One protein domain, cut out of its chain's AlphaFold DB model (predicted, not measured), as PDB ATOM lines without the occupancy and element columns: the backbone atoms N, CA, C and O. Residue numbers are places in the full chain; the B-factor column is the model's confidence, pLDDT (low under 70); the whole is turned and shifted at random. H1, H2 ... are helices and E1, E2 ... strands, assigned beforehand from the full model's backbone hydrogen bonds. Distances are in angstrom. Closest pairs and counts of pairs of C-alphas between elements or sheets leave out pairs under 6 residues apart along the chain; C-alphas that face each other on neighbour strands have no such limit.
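Overview. This is residues 4 to 61 and 151 to 185 of the 187 residues of an uncharacterized protein of Chloroflexi bacterium (UniProt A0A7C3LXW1). A four-strand sheet, E4 E5 E1 E6, has helix H2 over one face, and a long two-strand hairpin, E2 and E3, crosses it at its E4 edge, so that the two sheets are only partly face to face. The hairpin's tip, residues 35 to 40, sticks out free; short helix H1 sits near its other end. You have 93 printed residues with six named strands and two named helices, which follow along the chain as E1 E2 E3 H1 E4 E5 H2 E6; the class is mixed, helices and strands. Both sheets are antiparallel. The whole is compact, with a radius of gyration of the C-alphas of 13.7 A and spans of 40 by 30 by 18 A.

Arrangement. Start at E1, residues 4 to 8, an inner strand between E5, residues 160 to 165, and E6, residues 182 to 184. Look for N 7 and O 161 at 2.8 A, and for N 183 and O 6 at 2.9 A. Next comes the hairpin of E2, residues 26 to 36, and E3, residues 39 to 49, with N 30 and O 45 at 2.8 A. After E3 find H1, residues 51 to 57: the closest C-alphas of H1 and E2 are those of Asp 51 and Lys 26, 6.8 A. E4, residues 151 to 157, forms a hairpin with E5, with N 154 and O 162 at 2.8 A. The two sheets make a sandwich, two sheets face to face, with strands at 52 degrees; the closest C-alphas of E2 and E4 are those of Ala 32 and Ile 153, 6.1 A. H2, residues 168 to 177, is on the four-strand sheet, two layers, at a height over the sheet of 9.4 A; it lies over E5 and E1 and runs along the strands, at 4 degrees to E5 on the local plane. E5, H2 and E6 form a split strand-helix-strand unit, with E1 between its two strands, and the crossover is right-handed. In H1 and H2 every O i to N i+4 pair is within hydrogen-bond range.

Along the chain. Find C-alpha 4 at (28.594, -9.585, -34.051), where E1 begins its 13.5 A. E2 spans 32.3 A from C-alpha 26 at (40.258, -12.168, -13.414), and E3 31.9 A. H1 measures 9.7 A, E4 18.0 A, E5 16.3 A and H2 14.3 A. E6 measures 6.3 A and ends at C-alpha 184, (32.200, -10.884, -40.301).

Size, cuts and confidence. The two C-alphas farthest apart, those of Lys 22 and Arg 38, are 42.1 A apart. Residues 62 to 150 are not printed, and C-alphas 61 and 151 stand 20.6 A apart across the cut. The link E1 to E2, 17 residues, is long. Confidence is under 70 at residues 35 to 38, 59 to 61 and 180 to 185; the mean pLDDT of the printed part is 80.4.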
ATOM      1  N   LYS A   4      28.740  -8.133 -33.971       81.38
ATOM      2  CA  LYS A   4      28.594  -9.585 -34.051       81.38
ATOM      3  C   LYS A   4      29.790 -10.186 -34.782       81.38
ATOM      4  O   LYS A   4      30.101  -9.814 -35.912       81.38
ATOM      5  N   VAL A   5      30.450 -11.148 -34.151       82.25
ATOM      6  CA  VAL A   5      31.635 -11.814 -34.700       82.25
ATOM      7  C   VAL A   5      31.406 -13.316 -34.689       82.25
ATOM      8  O   VAL A   5      31.147 -13.902 -33.639       82.25
ATOM      9  N   ARG A   6      31.509 -13.953 -35.856       84.25
ATOM     10  CA  ARG A   6      31.456 -15.410 -35.977       84.25
ATOM     11  C   ARG A   6      32.865 -15.967 -35.965       84.25
ATOM     12  O   ARG A   6      33.702 -15.510 -36.736       84.25
ATOM     13  N   VAL A   7      33.102 -16.958 -35.115       85.44
ATOM     14  CA  VAL A   7      34.391 -17.636 -34.980       85.44
ATOM     15  C   VAL A   7      34.243 -19.106 -35.322       85.44
ATOM     16  O   VAL A   7      33.301 -19.744 -34.855       85.44
ATOM     17  N   GLN A   8      35.172 -19.640 -36.106       83.38
ATOM     18  CA  GLN A   8      35.287 -21.067 -36.382       83.38
ATOM     19  C   GLN A   8      36.488 -21.661 -35.631       83.38
ATOM     20  O   GLN A   8      37.627 -21.273 -35.877       83.38
ATOM     21  N   GLY A   9      36.238 -22.604 -34.720       79.94
ATOM     22  CA  GLY A   9      37.271 -23.279 -33.931       79.94
ATOM     23  C   GLY A   9      37.494 -22.675 -32.541       79.94
ATOM     24  O   GLY A   9      36.543 -22.275 -31.860       79.94
ATOM     25  N   GLU A  10      38.749 -22.684 -32.090       80.69
ATOM     26  CA  GLU A  10      39.155 -22.129 -30.796       80.69
ATOM     27  C   GLU A  10      39.203 -20.595 -30.856       80.69
ATOM     28  O   GLU A  10      39.619 -20.009 -31.857       80.69
ATOM     29  N   ALA A  11      38.715 -19.944 -29.798       84.62
ATOM     30  CA  ALA A  11      38.599 -18.494 -29.707       84.62
ATOM     31  C   ALA A  11      39.513 -17.968 -28.599       84.62
ATOM     32  O   ALA A  11      39.342 -18.322 -27.431       84.62
ATOM     33  N   HIS A  12      40.442 -17.084 -28.952       86.81
ATOM     34  CA  HIS A  12      41.339 -16.442 -27.997       86.81
ATOM     35  C   HIS A  12      40.814 -15.058 -27.614       86.81
ATOM     36  O   HIS A  12      40.632 -14.189 -28.465       86.81
ATOM     37  N   PHE A  13      40.564 -14.834 -26.327       88.31
ATOM     38  CA  PHE A  13      40.093 -13.540 -25.839       88.31
ATOM     39  C   PHE A  13      41.267 -12.631 -25.446       88.31
ATOM     40  O   PHE A  13      42.259 -13.130 -24.916       88.31
ATOM     41  N   PRO A  14      41.165 -11.307 -25.681       87.19
ATOM     42  CA  PRO A  14      42.144 -10.342 -25.194       87.19
ATOM     43  C   PRO A  14      42.341 -10.412 -23.673       87.19
ATOM     44  O   PRO A  14      41.370 -10.548 -22.929       87.19
ATOM     45  N   ASP A  15      43.568 -10.187 -23.195       90.38
ATOM     46  CA  ASP A  15      43.881 -10.034 -21.761       90.38
ATOM     47  C   ASP A  15      43.520  -8.630 -21.219       90.38
ATOM     48  O   ASP A  15      44.198  -8.044 -20.369       90.38
ATOM     49  N   VAL A  16      42.417  -8.069 -21.710       90.31
ATOM     50  CA  VAL A  16      41.824  -6.823 -21.218       90.31
ATOM     51  C   VAL A  16      40.390  -7.071 -20.773       90.31
ATOM     52  O   VAL A  16      39.764  -8.073 -21.107       90.31
ATOM     53  N   CYS A  17      39.865  -6.169 -19.958       88.62
ATOM     54  CA  CYS A  17      38.519  -6.250 -19.443       88.62
ATOM     55  C   CYS A  17      37.514  -6.029 -20.572       88.62
ATOM     56  O   CYS A  17      37.481  -4.951 -21.163       88.62
ATOM     57  N   ALA A  18      36.630  -7.005 -20.769       85.81
ATOM     58  CA  ALA A  18      35.539  -6.951 -21.738       85.81
ATOM     59  C   ALA A  18      34.620  -5.722 -21.623       85.81
ATOM     60  O   ALA A  18      33.985  -5.341 -22.601       85.81
ATOM     61  N   ASN A  19      34.545  -5.108 -20.439       84.06
ATOM     62  CA  ASN A  19      33.648  -3.990 -20.161       84.06
ATOM     63  C   ASN A  19      34.327  -2.611 -20.199       84.06
ATOM     64  O   ASN A  19      33.682  -1.616 -20.480       84.06
ATOM     65  N   CYS A  20      35.611  -2.510 -19.842       83.81
ATOM     66  CA  CYS A  20      36.264  -1.201 -19.682       83.81
ATOM     67  C   CYS A  20      37.651  -1.096 -20.317       83.81
ATOM     68  O   CYS A  20      38.334  -0.099 -20.098       83.81
ATOM     69  N   MET A  21      38.099  -2.123 -21.047       86.31
ATOM     70  CA  MET A  21      39.399  -2.180 -21.734       86.31
ATOM     71  C   MET A  21      40.643  -2.040 -20.832       86.31
ATOM     72  O   MET A  21      41.768  -2.090 -21.322       86.31
ATOM     73  N   LYS A  22      40.481  -1.917 -19.507       88.56
ATOM     74  CA  LYS A  22      41.587  -1.984 -18.536       88.56
ATOM     75  C   LYS A  22      42.217  -3.383 -18.520       88.56
ATOM     76  O   LYS A  22      41.531  -4.335 -18.878       88.56
ATOM     77  N   PRO A  23      43.461  -3.553 -18.046       90.69
ATOM     78  CA  PRO A  23      44.071  -4.874 -17.900       90.69
ATOM     79  C   PRO A  23      43.172  -5.847 -17.124       90.69
ATOM     80  O   PRO A  23      42.615  -5.489 -16.080       90.69
ATOM     81  N   ALA A  24      42.997  -7.060 -17.650       89.69
ATOM     82  CA  ALA A  24      42.214  -8.085 -16.974       89.69
ATOM     83  C   ALA A  24      43.015  -8.678 -15.807       89.69
ATOM     84  O   ALA A  24      44.169  -9.065 -15.965       89.69
ATOM     85  N   THR A  25      42.385  -8.781 -14.639       89.88
ATOM     86  CA  THR A  25      42.961  -9.427 -13.445       89.88
ATOM     87  C   THR A  25      42.297 -10.767 -13.150       89.88
ATOM     88  O   THR A  25      42.880 -11.621 -12.486       89.88
ATOM     89  N   LYS A  26      41.070 -10.971 -13.644       85.62
ATOM     90  CA  LYS A  26      40.258 -12.168 -13.414       85.62
ATOM     91  C   LYS A  26      39.662 -12.676 -14.716       85.62
ATOM     92  O   LYS A  26      39.394 -11.901 -15.630       85.62
ATOM     93  N   ARG A  27      39.403 -13.982 -14.776       85.50
ATOM     94  CA  ARG A  27      38.690 -14.624 -15.885       85.50
ATOM     95  C   ARG A  27      37.317 -15.098 -15.425       85.50
ATOM     96  O   ARG A  27      37.156 -15.572 -14.301       85.50
ATOM     97  N   ILE A  28      36.325 -14.914 -16.285       82.25
ATOM     98  CA  ILE A  28      34.933 -15.294 -16.057       82.25
ATOM     99  C   ILE A  28      34.518 -16.264 -17.154       82.25
ATOM    100  O   ILE A  28      34.679 -15.968 -18.336       82.25
ATOM    101  N   THR A  29      33.948 -17.401 -16.763       83.25
ATOM    102  CA  THR A  29      33.396 -18.372 -17.708       83.25
ATOM    103  C   THR A  29      31.984 -17.964 -18.119       83.25
ATOM    104  O   THR A  29      31.059 -17.963 -17.303       83.25
ATOM    105  N   ILE A  30      31.809 -17.642 -19.395       82.12
ATOM    106  CA  ILE A  30      30.512 -17.409 -20.025       82.12
ATOM    107  C   ILE A  30      30.036 -18.737 -20.604       82.12
ATOM    108  O   ILE A  30      30.750 -19.384 -21.369       82.12
ATOM    109  N   LYS A  31      28.822 -19.149 -20.233       81.62
ATOM    110  CA  LYS A  31      28.219 -20.410 -20.673       81.62
ATOM    111  C   LYS A  31      26.984 -20.127 -21.515       81.62
ATOM    112  O   LYS A  31      26.136 -19.334 -21.112       81.62
ATOM    113  N   ALA A  32      26.853 -20.815 -22.640       81.25
ATOM    114  CA  ALA A  32      25.623 -20.855 -23.419       81.25
ATOM    115  C   ALA A  32      25.160 -22.295 -23.602       81.25
ATOM    116  O   ALA A  32      25.964 -23.206 -23.796       81.25
ATOM    117  N   GLN A  33      23.848 -22.493 -23.526       78.75
ATOM    118  CA  GLN A  33      23.210 -23.791 -23.697       78.75
ATOM    119  C   GLN A  33      22.253 -23.718 -24.875       78.75
ATOM    120  O   GLN A  33      21.427 -22.810 -24.957       78.75
ATOM    121  N   ARG A  34      22.347 -24.697 -25.773       75.25
ATOM    122  CA  ARG A  34      21.446 -24.845 -26.908       75.25
ATOM    123  C   ARG A  34      20.718 -26.173 -26.769       75.25
ATOM    124  O   ARG A  34      21.326 -27.242 -26.776       75.25
ATOM    125  N   ALA A  35      19.400 -26.095 -26.615       69.00
ATOM    126  CA  ALA A  35      18.541 -27.267 -26.653       69.00
ATOM    127  C   ALA A  35      18.233 -27.599 -28.118       69.00
ATOM    128  O   ALA A  35      17.517 -26.861 -28.792       69.00
ATOM    129  N   LEU A  36      18.794 -28.698 -28.614       68.12
ATOM    130  CA  LEU A  36      18.382 -29.326 -29.863       68.12
ATOM    131  C   LEU A  36      17.363 -30.420 -29.530       68.12
ATOM    132  O   LEU A  36      17.403 -31.008 -28.451       68.12
ATOM    133  N   SER A  37      16.453 -30.719 -30.456       62.56
ATOM    134  CA  SER A  37      15.274 -31.574 -30.234       62.56
ATOM    135  C   SER A  37      15.565 -32.977 -29.665       62.56
ATOM    136  O   SER A  37      14.638 -33.654 -29.232       62.56
ATOM    137  N   ARG A  38      16.829 -33.430 -29.671       63.50
ATOM    138  CA  ARG A  38      17.276 -34.705 -29.079       63.50
ATOM    139  C   ARG A  38      18.512 -34.613 -28.170       63.50
ATOM    140  O   ARG A  38      18.801 -35.589 -27.488       63.50
ATOM    141  N   HIS A  39      19.211 -33.475 -28.110       72.31
ATOM    142  CA  HIS A  39      20.448 -33.311 -27.330       72.31
ATOM    143  C   HIS A  39      20.586 -31.886 -26.780       72.31
ATOM    144  O   HIS A  39      20.153 -30.920 -27.405       72.31
ATOM    145  N   ARG A  40      21.212 -31.745 -25.609       74.94
ATOM    146  CA  ARG A  40      21.660 -30.445 -25.097       74.94
ATOM    147  C   ARG A  40      23.141 -30.302 -25.394       74.94
ATOM    148  O   ARG A  40      23.930 -31.114 -24.923       74.94
ATOM    149  N   GLU A  41      23.496 -29.266 -26.135       79.69
ATOM    150  CA  GLU A  41      24.886 -28.855 -26.289       79.69
ATOM    151  C   GLU A  41      25.140 -27.632 -25.403       79.69
ATOM    152  O   GLU A  41      24.268 -26.774 -25.229       79.69
ATOM    153  N   SER A  42      26.335 -27.554 -24.825       82.50
ATOM    154  CA  SER A  42      26.789 -26.408 -24.040       82.50
ATOM    155  C   SER A  42      28.161 -25.962 -24.513       82.50
ATOM    156  O   SER A  42      29.044 -26.792 -24.718       82.50
ATOM    157  N   ARG A  43      28.347 -24.648 -24.642       82.12
ATOM    158  CA  ARG A  43      29.631 -24.020 -24.960       82.12
ATOM    159  C   ARG A  43      30.033 -23.136 -23.789       82.12
ATOM    160  O   ARG A  43      29.219 -22.348 -23.304       82.12
ATOM    161  N   GLU A  44      31.275 -23.271 -23.349       84.12
ATOM    162  CA  GLU A  44      31.859 -22.461 -22.283       84.12
ATOM    163  C   GLU A  44      33.080 -21.728 -22.834       84.12
ATOM    164  O   GLU A  44      33.872 -22.320 -23.566       84.12
ATOM    165  N   VAL A  45      33.212 -20.440 -22.523       85.12
ATOM    166  CA  VAL A  45      34.361 -19.614 -22.918       85.12
ATOM    167  C   VAL A  45      34.813 -18.755 -21.751       85.12
ATOM    168  O   VAL A  45      33.988 -18.284 -20.972       85.12
ATOM    169  N   GLU A  46      36.114 -18.529 -21.631       87.56
ATOM    170  CA  GLU A  46      36.675 -17.663 -20.595       87.56
ATOM    171  C   GLU A  46      36.964 -16.266 -21.138       87.56
ATOM    172  O   GLU A  46      37.587 -16.111 -22.185       87.56
ATOM    173  N   VAL A  47      36.532 -15.243 -20.401       87.88
ATOM    174  CA  VAL A  47      36.671 -13.834 -20.783       87.88
ATOM    175  C   VAL A  47      37.299 -13.036 -19.642       87.88
ATOM    176  O   VAL A  47      36.976 -13.253 -18.472       87.88
ATOM    177  N   GLY A  48      38.202 -12.111 -19.974       88.12
ATOM    178  CA  GLY A  48      38.913 -11.271 -19.013       88.12
ATOM    179  C   GLY A  48      38.072 -10.118 -18.453       88.12
ATOM    180  O   GLY A  48      37.358  -9.427 -19.179       88.12
ATOM    181  N   TYR A  49      38.190  -9.877 -17.146       86.94
ATOM    182  CA  TYR A  49      37.603  -8.745 -16.427       86.94
ATOM    183  C   TYR A  49      38.608  -8.149 -15.431       86.94
ATOM    184  O   TYR A  49      39.452  -8.857 -14.882       86.94
ATOM    185  N   CYS A  50      38.516  -6.841 -15.182       88.81
ATOM    186  CA  CYS A  50      39.230  -6.192 -14.080       88.81
ATOM    187  C   CYS A  50      38.488  -6.412 -12.750       88.81
ATOM    188  O   CYS A  50      37.308  -6.770 -12.743       88.81
ATOM    189  N   ASP A  51      39.152  -6.170 -11.619       85.94
ATOM    190  CA  ASP A  51      38.579  -6.424 -10.289       85.94
ATOM    191  C   ASP A  51      37.298  -5.629 -10.013       85.94
ATOM    192  O   ASP A  51      36.353  -6.175  -9.436       85.94
ATOM    193  N   ASP A  52      37.239  -4.375 -10.460       81.38
ATOM    194  CA  ASP A  52      36.070  -3.512 -10.274       81.38
ATOM    195  C   ASP A  52      34.865  -4.045 -11.063       81.38
ATOM    196  O   ASP A  52      33.783  -4.249 -10.509       81.38
ATOM    197  N   CYS A  53      35.063  -4.370 -12.345       78.62
ATOM    198  CA  CYS A  53      34.008  -4.939 -13.184       78.62
ATOM    199  C   CYS A  53      33.630  -6.367 -12.769       78.62
ATOM    200  O   CYS A  53      32.481  -6.765 -12.935       78.62
ATOM    201  N   TYR A  54      34.555  -7.136 -12.191       80.12
ATOM    202  CA  TYR A  54      34.271  -8.467 -11.661       80.12
ATOM    203  C   TYR A  54      33.344  -8.416 -10.440       80.12
ATOM    204  O   TYR A  54      32.397  -9.201 -10.355       80.12
ATOM    205  N   LYS A  55      33.583  -7.482  -9.507       76.69
ATOM    206  CA  LYS A  55      32.706  -7.264  -8.341       76.69
ATOM    207  C   LYS A  55      31.293  -6.876  -8.780       76.69
ATOM    208  O   LYS A  55      30.320  -7.411  -8.248       76.69
ATOM    209  N   LEU A  56      31.191  -6.012  -9.795       71.69
ATOM    210  CA  LEU A  56      29.920  -5.642 -10.423       71.69
ATOM    211  C   LEU A  56      29.235  -6.854 -11.073       71.69
ATOM    212  O   LEU A  56      28.065  -7.115 -10.802       71.69
ATOM    213  N   TYR A  57      29.968  -7.649 -11.860       70.19
ATOM    214  CA  TYR A  57      29.441  -8.850 -12.519       70.19
ATOM    215  C   TYR A  57      28.860  -9.858 -11.520       70.19
ATOM    216  O   TYR A  57      27.739 -10.347 -11.698       70.19
ATOM    217  N   LYS A  58      29.592 -10.138 -10.435       70.19
ATOM    218  CA  LYS A  58      29.137 -11.038  -9.369       70.19
ATOM    219  C   LYS A  58      27.996 -10.474  -8.521       70.19
ATOM    220  O   LYS A  58      27.417 -11.213  -7.731       70.19
ATOM    221  N   GLY A  59      27.658  -9.193  -8.675       62.00
ATOM    222  CA  GLY A  59      26.706  -8.521  -7.796       62.00
ATOM    223  C   GLY A  59      27.201  -8.448  -6.349       62.00
ATOM    224  O   GLY A  59      26.379  -8.360  -5.442       62.00
ATOM    225  N   GLU A  60      28.522  -8.484  -6.139       58.38
ATOM    226  CA  GLU A  60      29.197  -8.348  -4.840       58.38
ATOM    227  C   GLU A  60      29.346  -6.869  -4.424       58.38
ATOM    228  O   GLU A  60      30.103  -6.548  -3.511       58.38
ATOM    229  N   THR A  61      28.627  -5.937  -5.060       54.12
ATOM    230  CA  THR A  61      28.489  -4.574  -4.534       54.12
ATOM    231  C   THR A  61      27.689  -4.645  -3.231       54.12
ATOM    232  O   THR A  61      26.551  -5.141  -3.239       54.12
ATOM    233  N   VAL A 151      29.944  -9.274 -23.307       78.12
ATOM    234  CA  VAL A 151      30.203 -10.414 -24.208       78.12
ATOM    235  C   VAL A 151      29.127 -11.478 -24.046       78.12
ATOM    236  O   VAL A 151      28.820 -11.901 -22.930       78.12
ATOM    237  N   ARG A 152      28.564 -11.955 -25.160       80.81
ATOM    238  CA  ARG A 152      27.573 -13.041 -25.169       80.81
ATOM    239  C   ARG A 152      27.823 -14.022 -26.298       80.81
ATOM    240  O   ARG A 152      28.203 -13.627 -27.393       80.81
ATOM    241  N   ILE A 153      27.529 -15.294 -26.050       82.88
ATOM    242  CA  ILE A 153      27.395 -16.294 -27.111       82.88
ATOM    243  C   ILE A 153      25.936 -16.261 -27.572       82.88
ATOM    244  O   ILE A 153      25.037 -16.576 -26.792       82.88
ATOM    245  N   LEU A 154      25.692 -15.862 -28.818       82.94
ATOM    246  CA  LEU A 154      24.345 -15.816 -29.396       82.94
ATOM    247  C   LEU A 154      23.904 -17.188 -29.892       82.94
ATOM    248  O   LEU A 154      22.764 -17.600 -29.696       82.94
ATOM    249  N   ASN A 155      24.805 -17.877 -30.582       81.00
ATOM    250  CA  ASN A 155      24.532 -19.171 -31.173       81.00
ATOM    251  C   ASN A 155      25.837 -19.945 -31.313       81.00
ATOM    252  O   ASN A 155      26.911 -19.360 -31.422       81.00
ATOM    253  N   PHE A 156      25.739 -21.263 -31.331       81.69
ATOM    254  CA  PHE A 156      26.856 -22.136 -31.641       81.69
ATOM    255  C   PHE A 156      26.330 -23.409 -32.304       81.69
ATOM    256  O   PHE A 156      25.214 -23.859 -32.022       81.69
ATOM    257  N   ALA A 157      27.110 -23.939 -33.238       81.12
ATOM    258  CA  ALA A 157      26.834 -25.182 -33.945       81.12
ATOM    259  C   ALA A 157      28.169 -25.811 -34.349       81.12
ATOM    260  O   ALA A 157      28.902 -25.227 -35.146       81.12
ATOM    261  N   GLY A 158      28.488 -26.983 -33.796       81.31
ATOM    262  CA  GLY A 158      29.769 -27.641 -34.058       81.31
ATOM    263  C   GLY A 158      30.964 -26.768 -33.654       81.31
ATOM    264  O   GLY A 158      31.107 -26.384 -32.492       81.31
ATOM    265  N   ASP A 159      31.828 -26.448 -34.614       81.38
ATOM    266  CA  ASP A 159      33.010 -25.599 -34.445       81.38
ATOM    267  C   ASP A 159      32.708 -24.094 -34.552       81.38
ATOM    268  O   ASP A 159      33.538 -23.284 -34.140       81.38
ATOM    269  N   ILE A 160      31.523 -23.705 -35.029       83.69
ATOM    270  CA  ILE A 160      31.143 -22.305 -35.244       83.69
ATOM    271  C   ILE A 160      30.471 -21.729 -33.997       83.69
ATOM    272  O   ILE A 160      29.512 -22.297 -33.470       83.69
ATOM    273  N   THR A 161      30.933 -20.561 -33.548       85.38
ATOM    274  CA  THR A 161      30.351 -19.800 -32.433       85.38
ATOM    275  C   THR A 161      30.140 -18.340 -32.831       85.38
ATOM    276  O   THR A 161      31.068 -17.665 -33.270       85.38
ATOM    277  N   ASP A 162      28.916 -17.844 -32.659       86.75
ATOM    278  CA  ASP A 162      28.550 -16.443 -32.856       86.75
ATOM    279  C   ASP A 162      28.666 -15.701 -31.521       86.75
ATOM    280  O   ASP A 162      27.898 -15.961 -30.588       86.75
ATOM    281  N   PHE A 163      29.588 -14.747 -31.452       87.12
ATOM    282  CA  PHE A 163      29.755 -13.847 -30.320       87.12
ATOM    283  C   PHE A 163      29.120 -12.489 -30.603       87.12
ATOM    284  O   PHE A 163      29.146 -11.984 -31.726       87.12
ATOM    285  N   TYR A 164      28.566 -11.894 -29.558       86.38
ATOM    286  CA  TYR A 164      28.098 -10.521 -29.527       86.38
ATOM    287  C   TYR A 164      28.950  -9.733 -28.546       86.38
ATOM    288  O   TYR A 164      29.119 -10.159 -27.400       86.38
ATOM    289  N   PHE A 165      29.454  -8.598 -29.012       86.69
ATOM    290  CA  PHE A 165      30.259  -7.664 -28.245       86.69
ATOM    291  C   PHE A 165      29.552  -6.315 -28.180       86.69
ATOM    292  O   PHE A 165      29.117  -5.780 -29.200       86.69
ATOM    293  N   GLU A 166      29.457  -5.754 -26.980       83.12
ATOM    294  CA  GLU A 166      28.866  -4.427 -26.772       83.12
ATOM    295  C   GLU A 166      29.851  -3.292 -27.087       83.12
ATOM    296  O   GLU A 166      29.437  -2.217 -27.511       83.12
ATOM    297  N   HIS A 167      31.155  -3.543 -26.924       83.62
ATOM    298  CA  HIS A 167      32.218  -2.580 -27.209       83.62
ATOM    299  C   HIS A 167      32.959  -2.918 -28.502       83.62
ATOM    300  O   HIS A 167      33.575  -3.982 -28.617       83.62
ATOM    301  N   ASP A 168      32.959  -1.965 -29.434       82.75
ATOM    302  CA  ASP A 168      33.621  -2.105 -30.732       82.75
ATOM    303  C   ASP A 168      35.142  -2.316 -30.585       82.75
ATOM    304  O   ASP A 168      35.699  -3.212 -31.218       82.75
ATOM    305  N   ASP A 169      35.802  -1.592 -29.674       85.88
ATOM    306  CA  ASP A 169      37.255  -1.701 -29.440       85.88
ATOM    307  C   ASP A 169      37.673  -3.095 -28.945       85.88
ATOM    308  O   ASP A 169      38.723  -3.637 -29.318       85.88
ATOM    309  N   TYR A 170      36.835  -3.703 -28.098       86.75
ATOM    310  CA  TYR A 170      37.065  -5.056 -27.604       86.75
ATOM    311  C   TYR A 170      36.841  -6.080 -28.718       86.75
ATOM    312  O   TYR A 170      37.651  -6.994 -28.888       86.75
ATOM    313  N   ALA A 171      35.783  -5.900 -29.516       85.62
ATOM    314  CA  ALA A 171      35.507  -6.736 -30.679       85.62
ATOM    315  C   ALA A 171      36.654  -6.675 -31.699       85.62
ATOM    316  O   ALA A 171      37.059  -7.701 -32.243       85.62
ATOM    317  N   GLU A 172      37.223  -5.493 -31.939       86.44
ATOM    318  CA  GLU A 172      38.353  -5.329 -32.848       86.44
ATOM    319  C   GLU A 172      39.628  -5.979 -32.298       86.44
ATOM    320  O   GLU A 172      40.322  -6.694 -33.024       86.44
ATOM    321  N   SER A 173      39.904  -5.818 -31.001       87.19
ATOM    322  CA  SER A 173      41.022  -6.494 -30.329       87.19
ATOM    323  C   SER A 173      40.889  -8.016 -30.421       87.19
ATOM    324  O   SER A 173      41.848  -8.715 -30.751       87.19
ATOM    325  N   PHE A 174      39.677  -8.530 -30.214       88.38
ATOM    326  CA  PHE A 174      39.354  -9.940 -30.387       88.38
ATOM    327  C   PHE A 174      39.569 -10.403 -31.836       88.38
ATOM    328  O   PHE A 174      40.162 -11.456 -32.067       88.38
ATOM    329  N   ARG A 175      39.160  -9.609 -32.833       85.75
ATOM    330  CA  ARG A 175      39.389  -9.921 -34.255       85.75
ATOM    331  C   ARG A 175      40.869  -9.981 -34.611       85.75
ATOM    332  O   ARG A 175      41.278 -10.890 -35.324       85.75
ATOM    333  N   ARG A 176      41.673  -9.041 -34.105       87.00
ATOM    334  CA  ARG A 176      43.127  -9.021 -34.341       87.00
ATOM    335  C   ARG A 176      43.816 -10.268 -33.785       87.00
ATOM    336  O   ARG A 176      44.775 -10.734 -34.388       87.00
ATOM    337  N   LEU A 177      43.313 -10.817 -32.678       86.88
ATOM    338  CA  LEU A 177      43.818 -12.059 -32.081       86.88
ATOM    339  C   LEU A 177      43.331 -13.328 -32.792       86.88
ATOM    340  O   LEU A 177      43.994 -14.355 -32.705       86.88
ATOM    341  N   ASN A 178      42.209 -13.263 -33.515       85.50
ATOM    342  CA  ASN A 178      41.592 -14.410 -34.193       85.50
ATOM    343  C   ASN A 178      41.442 -14.184 -35.714       85.50
ATOM    344  O   ASN A 178      40.329 -14.286 -36.243       85.50
ATOM    345  N   PRO A 179      42.525 -13.864 -36.451       75.56
ATOM    346  CA  PRO A 179      42.434 -13.461 -37.855       75.56
ATOM    347  C   PRO A 179      42.021 -14.606 -38.791       75.56
ATOM    348  O   PRO A 179      41.397 -14.366 -39.818       75.56
ATOM    349  N   SER A 180      42.354 -15.852 -38.446       66.12
ATOM    350  CA  SER A 180      42.097 -17.043 -39.266       66.12
ATOM    351  C   SER A 180      40.708 -17.649 -39.069       66.12
ATOM    352  O   SER A 180      40.281 -18.467 -39.877       66.12
ATOM    353  N   SER A 181      40.016 -17.280 -37.994       62.66
ATOM    354  CA  SER A 181      38.757 -17.896 -37.578       62.66
ATOM    355  C   SER A 181      37.573 -16.931 -37.618       62.66
ATOM    356  O   SER A 181      36.451 -17.376 -37.398       62.66
ATOM    357  N   THR A 182      37.771 -15.642 -37.932       62.12
ATOM    358  CA  THR A 182      36.700 -14.634 -37.927       62.12
ATOM    359  C   THR A 182      36.015 -14.441 -39.283       62.12
ATOM    360  O   THR A 182      36.597 -13.934 -40.238       62.12
ATOM    361  N   LEU A 183      34.720 -14.764 -39.343       61.97
ATOM    362  CA  LEU A 183      33.814 -14.367 -40.423       61.97
ATOM    363  C   LEU A 183      32.968 -13.186 -39.927       61.97
ATOM    364  O   LEU A 183      32.290 -13.274 -38.901       61.97
ATOM    365  N   ILE A 184      33.024 -12.054 -40.629       56.12
ATOM    366  CA  ILE A 184      32.200 -10.884 -40.301       56.12
ATOM    367  C   ILE A 184      30.750 -11.228 -40.648       56.12
ATOM    368  O   ILE A 184      30.440 -11.495 -41.808       56.12
ATOM    369  N   VAL A 185      29.861 -11.215 -39.656       54.47
ATOM    370  CA  VAL A 185      28.417 -11.226 -39.904       54.47
ATOM    371  C   VAL A 185      27.980  -9.771 -39.834       54.47
ATOM    372  O   VAL A 185      27.786  -9.244 -38.743       54.47
TER     373      VAL A 185